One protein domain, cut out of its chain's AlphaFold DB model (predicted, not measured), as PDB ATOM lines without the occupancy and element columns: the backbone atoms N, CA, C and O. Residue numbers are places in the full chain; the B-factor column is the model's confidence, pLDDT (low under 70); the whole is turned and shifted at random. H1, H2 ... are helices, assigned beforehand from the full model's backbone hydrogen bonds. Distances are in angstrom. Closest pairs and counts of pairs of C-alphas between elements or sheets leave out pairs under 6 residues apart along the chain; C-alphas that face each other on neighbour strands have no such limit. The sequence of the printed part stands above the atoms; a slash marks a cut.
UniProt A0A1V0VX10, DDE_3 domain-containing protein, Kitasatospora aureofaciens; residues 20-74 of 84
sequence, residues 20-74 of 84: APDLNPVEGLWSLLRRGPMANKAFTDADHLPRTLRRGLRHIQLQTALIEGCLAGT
ATOM      1  N   ALA A  20      39.010 -42.692 -43.729       94.19
ATOM      2  CA  ALA A  20      40.166 -41.834 -44.008       94.19
ATOM      3  C   ALA A  20      39.775 -40.337 -44.085       94.19
ATOM      4  O   ALA A  20      39.794 -39.747 -45.170       94.19
ATOM      5  N   PRO A  21      39.332 -39.709 -42.973       93.06
ATOM      6  CA  PRO A  21      38.954 -38.293 -42.965       93.06
ATOM      7  C   PRO A  21      40.148 -37.363 -43.228       93.06
ATOM      8  O   PRO A  21      39.968 -36.266 -43.745       93.06
ATOM      9  N   ASP A  22      41.360 -37.811 -42.917       92.00
ATOM     10  CA  ASP A  22      42.630 -37.143 -43.203       92.00
ATOM     11  C   ASP A  22      42.861 -36.913 -44.704       92.00
ATOM     12  O   ASP A  22      43.470 -35.915 -45.085       92.00
ATOM     13  N   LEU A  23      42.297 -37.766 -45.564       93.50
ATOM     14  CA  LEU A  23      42.371 -37.622 -47.021       93.50
ATOM     15  C   LEU A  23      41.260 -36.733 -47.605       93.50
ATOM     16  O   LEU A  23      41.256 -36.462 -48.805       93.50
ATOM     17  N   ASN A  24      40.300 -36.286 -46.789       92.75
ATOM     18  CA  ASN A  24      39.204 -35.435 -47.236       92.75
ATOM     19  C   ASN A  24      39.505 -33.954 -46.925       92.75
ATOM     20  O   ASN A  24      39.362 -33.529 -45.775       92.75
ATOM     21  N   PRO A  25      39.817 -33.109 -47.927       92.62
ATOM     22  CA  PRO A  25      40.189 -31.708 -47.691       92.62
ATOM     23  C   PRO A  25      39.046 -30.872 -47.090       92.62
ATOM     24  O   PRO A  25      39.280 -29.815 -46.497       92.62
ATOM     25  N   VAL A  26      37.798 -31.347 -47.195       94.50
ATOM     26  CA  VAL A  26      36.634 -30.711 -46.566       94.50
ATOM     27  C   VAL A  26      36.743 -30.720 -45.035       94.50
ATOM     28  O   VAL A  26      36.269 -29.783 -44.393       94.50
ATOM     29  N   GLU A  27      37.419 -31.704 -44.432       95.38
ATOM     30  CA  GLU A  27      37.679 -31.714 -42.983       95.38
ATOM     31  C   GLU A  27      38.579 -30.543 -42.559       95.38
ATOM     32  O   GLU A  27      38.333 -29.890 -41.538       95.38
ATOM     33  N   GLY A  28      39.571 -30.196 -43.387       94.56
ATOM     34  CA  GLY A  28      40.398 -28.999 -43.204       94.56
ATOM     35  C   GLY A  28      39.565 -27.716 -43.233       94.56
ATOM     36  O   GLY A  28      39.669 -26.879 -42.330       94.56
ATOM     37  N   LEU A  29      38.655 -27.601 -44.205       94.50
ATOM     38  CA  LEU A  29      37.728 -26.470 -44.307       94.50
ATOM     39  C   LEU A  29      36.837 -26.344 -43.058       94.50
ATOM     40  O   LEU A  29      36.652 -25.240 -42.535       94.50
ATOM     41  N   TRP A  30      36.316 -27.461 -42.540       94.38
ATOM     42  CA  TRP A  30      35.537 -27.470 -41.299       94.38
ATOM     43  C   TRP A  30      36.358 -27.045 -40.084       94.38
ATOM     44  O   TRP A  30      35.857 -26.295 -39.237       94.38
ATOM     45  N   SER A  31      37.614 -27.482 -39.998       94.69
ATOM     46  CA  SER A  31      38.537 -27.062 -38.942       94.69
ATOM     47  C   SER A  31      38.765 -25.545 -38.974       94.69
ATOM     48  O   SER A  31      38.634 -24.886 -37.938       94.69
ATOM     49  N   LEU A  32      38.999 -24.969 -40.161       95.06
ATOM     50  CA  LEU A  32      39.156 -23.521 -40.349       95.06
ATOM     51  C   LEU A  32      37.902 -22.741 -39.943       95.06
ATOM     52  O   LEU A  32      37.994 -21.764 -39.200       95.06
ATOM     53  N   LEU A  33      36.720 -23.183 -40.379       94.50
ATOM     54  CA  LEU A  33      35.452 -22.549 -40.007       94.50
ATOM     55  C   LEU A  33      35.252 -22.524 -38.492       94.50
ATOM     56  O   LEU A  33      34.910 -21.480 -37.930       94.50
ATOM     57  N   ARG A  34      35.488 -23.664 -37.834       92.62
ATOM     58  CA  ARG A  34      35.270 -23.845 -36.394       92.62
ATOM     59  C   ARG A  34      36.260 -23.051 -35.546       92.62
ATOM     60  O   ARG A  34      35.876 -22.547 -34.493       92.62
ATOM     61  N   ARG A  35      37.518 -22.956 -35.983       92.62
ATOM     62  CA  ARG A  35      38.599 -22.272 -35.249       92.62
ATOM     63  C   ARG A  35      38.730 -20.788 -35.593       92.62
ATOM     64  O   ARG A  35      39.333 -20.058 -34.817       92.62
ATOM     65  N   GLY A  36      38.174 -20.349 -36.719       89.44
ATOM     66  CA  GLY A  36      38.221 -18.960 -37.169       89.44
ATOM     67  C   GLY A  36      36.836 -18.303 -37.181       89.44
ATOM     68  O   GLY A  36      36.350 -17.920 -36.119       89.44
ATOM     69  N   PRO A  37      36.169 -18.155 -38.346       85.06
ATOM     70  CA  PRO A  37      34.962 -17.326 -38.493       85.06
ATOM     71  C   PRO A  37      33.775 -17.659 -37.576       85.06
ATOM     72  O   PRO A  37      32.903 -16.811 -37.375       85.06
ATOM     73  N   MET A  38      33.695 -18.894 -37.073       91.69
ATOM     74  CA  MET A  38      32.629 -19.348 -36.175       91.69
ATOM     75  C   MET A  38      33.114 -19.595 -34.742       91.69
ATOM     76  O   MET A  38      32.316 -20.011 -33.902       91.69
ATOM     77  N   ALA A  39      34.392 -19.343 -34.449       92.25
ATOM     78  CA  ALA A  39      34.938 -19.548 -33.118       92.25
ATOM     79  C   ALA A  39      34.215 -18.669 -32.091       92.25
ATOM     80  O   ALA A  39      33.937 -17.496 -32.341       92.25
ATOM     81  N   ASN A  40      33.913 -19.253 -30.929       92.94
ATOM     82  CA  ASN A  40      33.290 -18.576 -29.785       92.94
ATOM     83  C   ASN A  40      31.964 -17.862 -30.102       92.94
ATOM     84  O   ASN A  40      31.569 -16.941 -29.386       92.94
ATOM     85  N   LYS A  41      31.262 -18.267 -31.167       91.94
ATOM     86  CA  LYS A  41      30.016 -17.617 -31.562       91.94
ATOM     87  C   LYS A  41      28.802 -18.298 -30.941       91.94
ATOM     88  O   LYS A  41      28.516 -19.454 -31.234       91.94
ATOM     89  N   ALA A  42      28.050 -17.544 -30.145       94.19
ATOM     90  CA  ALA A  42      26.705 -17.925 -29.738       94.19
ATOM     91  C   ALA A  42      25.706 -17.579 -30.856       94.19
ATOM     92  O   ALA A  42      25.662 -16.445 -31.342       94.19
ATOM     93  N   PHE A  43      24.915 -18.563 -31.281       94.06
ATOM     94  CA  PHE A  43      23.852 -18.365 -32.265       94.06
ATOM     95  C   PHE A  43      22.553 -17.982 -31.560       94.06
ATOM     96  O   PHE A  43      22.243 -18.487 -30.488       94.06
ATOM     97  N   THR A  44      21.812 -17.063 -32.169       93.31
ATOM     98  CA  THR A  44      20.618 -16.433 -31.582       93.31
ATOM     99  C   THR A  44      19.331 -17.115 -32.025       93.31
ATOM    100  O   THR A  44      18.346 -17.103 -31.302       93.31
ATOM    101  N   ASP A  45      19.348 -17.702 -33.221       94.69
ATOM    102  CA  ASP A  45      18.221 -18.351 -33.875       94.69
ATOM    103  C   ASP A  45      18.734 -19.349 -34.927       94.69
ATOM    104  O   ASP A  45      19.918 -19.341 -35.292       94.69
ATOM    105  N   ALA A  46      17.840 -20.213 -35.416       95.12
ATOM    106  CA  ALA A  46      18.176 -21.249 -36.390       95.12
ATOM    107  C   ALA A  46      18.725 -20.677 -37.709       95.12
ATOM    108  O   ALA A  46      19.572 -21.308 -38.337       95.12
ATOM    109  N   ASP A  47      18.314 -19.466 -38.095       96.50
ATOM    110  CA  ASP A  47      18.747 -18.808 -39.329       96.50
ATOM    111  C   ASP A  47      20.093 -18.078 -39.176       96.50
ATOM    112  O   ASP A  47      20.808 -17.845 -40.160       96.50
ATOM    113  N   HIS A  48      20.490 -17.724 -37.953       94.81
ATOM    114  CA  HIS A  48      21.771 -17.081 -37.669       94.81
ATOM    115  C   HIS A  48      22.947 -18.036 -37.945       94.81
ATOM    116  O   HIS A  48      24.005 -17.593 -38.415       94.81
ATOM    117  N   LEU A  49      22.759 -19.343 -37.742       93.81
ATOM    118  CA  LEU A  49      23.760 -20.361 -38.063       93.81
ATOM    119  C   LEU A  49      24.115 -20.399 -39.564       93.81
ATOM    120  O   LEU A  49      25.273 -20.121 -39.890       93.81
ATOM    121  N   PRO A  50      23.183 -20.666 -40.504       95.56
ATOM    122  CA  PRO A  50      23.497 -20.719 -41.928       95.56
ATOM    123  C   PRO A  50      23.970 -19.365 -42.467       95.56
ATOM    124  O   PRO A  50      24.859 -19.332 -43.321       95.56
ATOM    125  N   ARG A  51      23.454 -18.239 -41.950       95.19
ATOM    126  CA  ARG A  51      23.956 -16.896 -42.300       95.19
ATOM    127  C   ARG A  51      25.430 -16.726 -41.921       95.19
ATOM    128  O   ARG A  51      26.229 -16.272 -42.741       95.19
ATOM    129  N   THR A  52      25.806 -17.123 -40.705       94.31
ATOM    130  CA  THR A  52      27.204 -17.068 -40.254       94.31
ATOM    131  C   THR A  52      28.084 -18.029 -41.039       94.31
ATOM    132  O   THR A  52      29.157 -17.626 -41.484       94.31
ATOM    133  N   LEU A  53      27.628 -19.266 -41.247       94.50
ATOM    134  CA  LEU A  53      28.363 -20.280 -41.998       94.50
ATOM    135  C   LEU A  53      28.684 -19.791 -43.414       94.50
ATOM    136  O   LEU A  53      29.839 -19.826 -43.826       94.50
ATOM    137  N   ARG A  54      27.692 -19.251 -44.135       95.88
ATOM    138  CA  ARG A  54      27.888 -18.685 -45.482       95.88
ATOM    139  C   ARG A  54      28.896 -17.536 -45.488       95.88
ATOM    140  O   ARG A  54      29.710 -17.448 -46.403       95.88
ATOM    141  N   ARG A  55      28.873 -16.668 -44.469       95.12
ATOM    142  CA  ARG A  55      29.854 -15.578 -44.333       95.12
ATOM    143  C   ARG A  55      31.262 -16.112 -44.057       95.12
ATOM    144  O   ARG A  55      32.210 -15.613 -44.654       95.12
ATOM    145  N   GLY A  56      31.396 -17.117 -43.191       94.62
ATOM    146  CA  GLY A  56      32.673 -17.772 -42.902       94.62
ATOM    147  C   GLY A  56      33.252 -18.477 -44.127       94.62
ATOM    148  O   GLY A  56      34.415 -18.274 -44.456       94.62
ATOM    149  N   LEU A  57      32.415 -19.211 -44.863       94.94
ATOM    150  CA  LEU A  57      32.795 -19.838 -46.128       94.94
ATOM    151  C   LEU A  57      33.251 -18.800 -47.155       94.94
ATOM    152  O   LEU A  57      34.304 -18.974 -47.755       94.94
ATOM    153  N   ARG A  58      32.521 -17.687 -47.308       95.31
ATOM    154  CA  ARG A  58      32.929 -16.592 -48.203       95.31
ATOM    155  C   ARG A  58      34.272 -15.978 -47.794       95.31
ATOM    156  O   ARG A  58      35.054 -15.623 -48.664       95.31
ATOM    157  N   HIS A  59      34.550 -15.851 -46.498       92.94
ATOM    158  CA  HIS A  59      35.846 -15.358 -46.026       92.94
ATOM    159  C   HIS A  59      36.993 -16.294 -46.433       92.94
ATOM    160  O   HIS A  59      38.004 -15.818 -46.936       92.94
ATOM    161  N   ILE A  60      36.804 -17.610 -46.284       93.31
ATOM    162  CA  ILE A  60      37.795 -18.614 -46.700       93.31
ATOM    163  C   ILE A  60      37.939 -18.646 -48.229       93.31
ATOM    164  O   ILE A  60      39.052 -18.710 -48.732       93.31
ATOM    165  N   GLN A  61      36.838 -18.515 -48.978       92.56
ATOM    166  CA  GLN A  61      36.854 -18.438 -50.448       92.56
ATOM    167  C   GLN A  61      37.700 -17.285 -50.993       92.56
ATOM    168  O   GLN A  61      38.267 -17.408 -52.072       92.56
ATOM    169  N   LEU A  62      37.789 -16.172 -50.264       93.31
ATOM    170  CA  LEU A  62      38.611 -15.024 -50.653       93.31
ATOM    171  C   LEU A  62      40.096 -15.197 -50.293       93.31
ATOM    172  O   LEU A  62      40.907 -14.343 -50.640       93.31
ATOM    173  N   GLN A  63      40.457 -16.273 -49.592       93.19
ATOM    174  CA  GLN A  63      41.816 -16.573 -49.152       93.19
ATOM    175  C   GLN A  63      42.267 -17.906 -49.747       93.19
ATOM    176  O   GLN A  63      42.326 -18.922 -49.054       93.19
ATOM    177  N   THR A  64      42.605 -17.900 -51.037       91.31
ATOM    178  CA  THR A  64      42.974 -19.106 -51.799       91.31
ATOM    179  C   THR A  64      44.055 -19.945 -51.111       91.31
ATOM    180  O   THR A  64      43.932 -21.163 -51.064       91.31
ATOM    181  N   ALA A  65      45.030 -19.307 -50.454       94.12
ATOM    182  CA  ALA A  65      46.083 -19.996 -49.702       94.12
ATOM    183  C   ALA A  65      45.548 -20.922 -48.586       94.12
ATOM    184  O   ALA A  65      46.144 -21.958 -48.301       94.12
ATOM    185  N   LEU A  66      44.413 -20.592 -47.954       94.06
ATOM    186  CA  LEU A  66      43.786 -21.472 -46.960       94.06
ATOM    187  C   LEU A  66      43.172 -22.720 -47.601       94.06
ATOM    188  O   LEU A  66      43.201 -23.796 -47.005       94.06
ATOM    189  N   ILE A  67      42.618 -22.579 -48.806       92.38
ATOM    190  CA  ILE A  67      42.051 -23.693 -49.575       92.38
ATOM    191  C   ILE A  67      43.179 -24.606 -50.052       92.38
ATOM    192  O   ILE A  67      43.107 -25.818 -49.856       92.38
ATOM    193  N   GLU A  68      44.244 -24.025 -50.600       93.38
ATOM    194  CA  GLU A  68      45.454 -24.750 -50.990       93.38
ATOM    195  C   GLU A  68      46.068 -25.491 -49.799       93.38
ATOM    196  O   GLU A  68      46.398 -26.666 -49.917       93.38
ATOM    197  N   GLY A  69      46.131 -24.861 -48.621       94.06
ATOM    198  CA  GLY A  69      46.593 -25.510 -47.391       94.06
ATOM    199  C   GLY A  69      45.728 -26.701 -46.965       94.06
ATOM    200  O   GLY A  69      46.258 -27.707 -46.498       94.06
ATOM    201  N   CYS A  70      44.406 -26.626 -47.157       94.25
ATOM    202  CA  CYS A  70      43.497 -27.745 -46.882       94.25
ATOM    203  C   CYS A  70      43.709 -28.912 -47.851       94.25
ATOM    204  O   CYS A  70      43.645 -30.064 -47.431       94.25
ATOM    205  N   LEU A  71      43.982 -28.622 -49.126       92.69
ATOM    206  CA  LEU A  71      44.319 -29.642 -50.117       92.69
ATOM    207  C   LEU A  71      45.686 -30.269 -49.814       92.69
ATOM    208  O   LEU A  71      45.789 -31.490 -49.720       92.69
ATOM    209  N   ALA A  72      46.709 -29.450 -49.563       93.19
ATOM    210  CA  ALA A  72      48.055 -29.906 -49.220       93.19
ATOM    211  C   ALA A  72      48.082 -30.754 -47.936       93.19
ATOM    212  O   ALA A  72      48.829 -31.727 -47.853       93.19
ATOM    213  N   GLY A  73      47.233 -30.431 -46.956       92.56
ATOM    214  CA  GLY A  73      47.109 -31.180 -45.702       92.56
ATOM    215  C   GLY A  73      46.665 -32.637 -45.867       92.56
ATOM    216  O   GLY A  73      46.905 -33.432 -44.964       92.56
ATOM    217  N   THR A  74      46.072 -32.999 -47.010       92.12
ATOM    218  CA  THR A  74      45.702 -34.393 -47.319       92.12
ATOM    219  C   THR A  74      46.890 -35.252 -47.752       92.12
ATOM    220  O   THR A  74      46.779 -36.474 -47.797       92.12
TER     221      THR A  74
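Overview. This is residues 20 to 74 of the 84 residues of the protein "DDE_3 domain-containing protein" of Kitasatospora aureofaciens (UniProt A0A1V0VX10). Three helices make a small open frame: H2 and H3 meet at a corner as an L, and H1 sits inside its opening, packed mainly on H3. An unnamed stretch, residues 36 to 47, swings out from H1 to the far end of H2. The printed part has 55 residues with three named helices, H1, H2, H3 in chain order, and no named strand, all helix; it is only just compact, close to loose, with a radius of gyration of the C-alphas of 12.1 A and spans of 35 by 25 by 16 A.

Along the chain. H1, residues 25 to 35, begins at C-alpha 25 (40.189, -31.708, -47.691) and is 15.7 A long. H2, residues 48 to 61, measures 19.8 A. H3, residues 64 to 72, measures 12.2 A and ends at C-alpha 72 (48.055, -29.906, -49.220).

Arrangement. H1 touches H3, closest at the C-alphas of Gly 28 and Cys 70, 5.0 A, at a steep tilt of 55 degrees, opposite ways. H1 only just touches H2, with 3 pairs of C-alphas within 8 A, through residues 53 to 57 of H2 alone; the closest C-alphas, of Leu 33 and Gly 56, are 6.2 A apart. H2 and H3 only just touch, with 3 such pairs, only at the corner, closest at the C-alphas of Ile 60 and Leu 66, 6.6 A, about perpendicular at 88 degrees. In H1, H2 and H3 every O i to N i+4 pair is within hydrogen-bond range.

Size, cuts and confidence. The C-alphas farthest apart, of Asp 45 and Ala 72, are 35.5 A apart. The printed part has no cut; the link H1 to H2 is long, and no printed residue is under 70 in pLDDT.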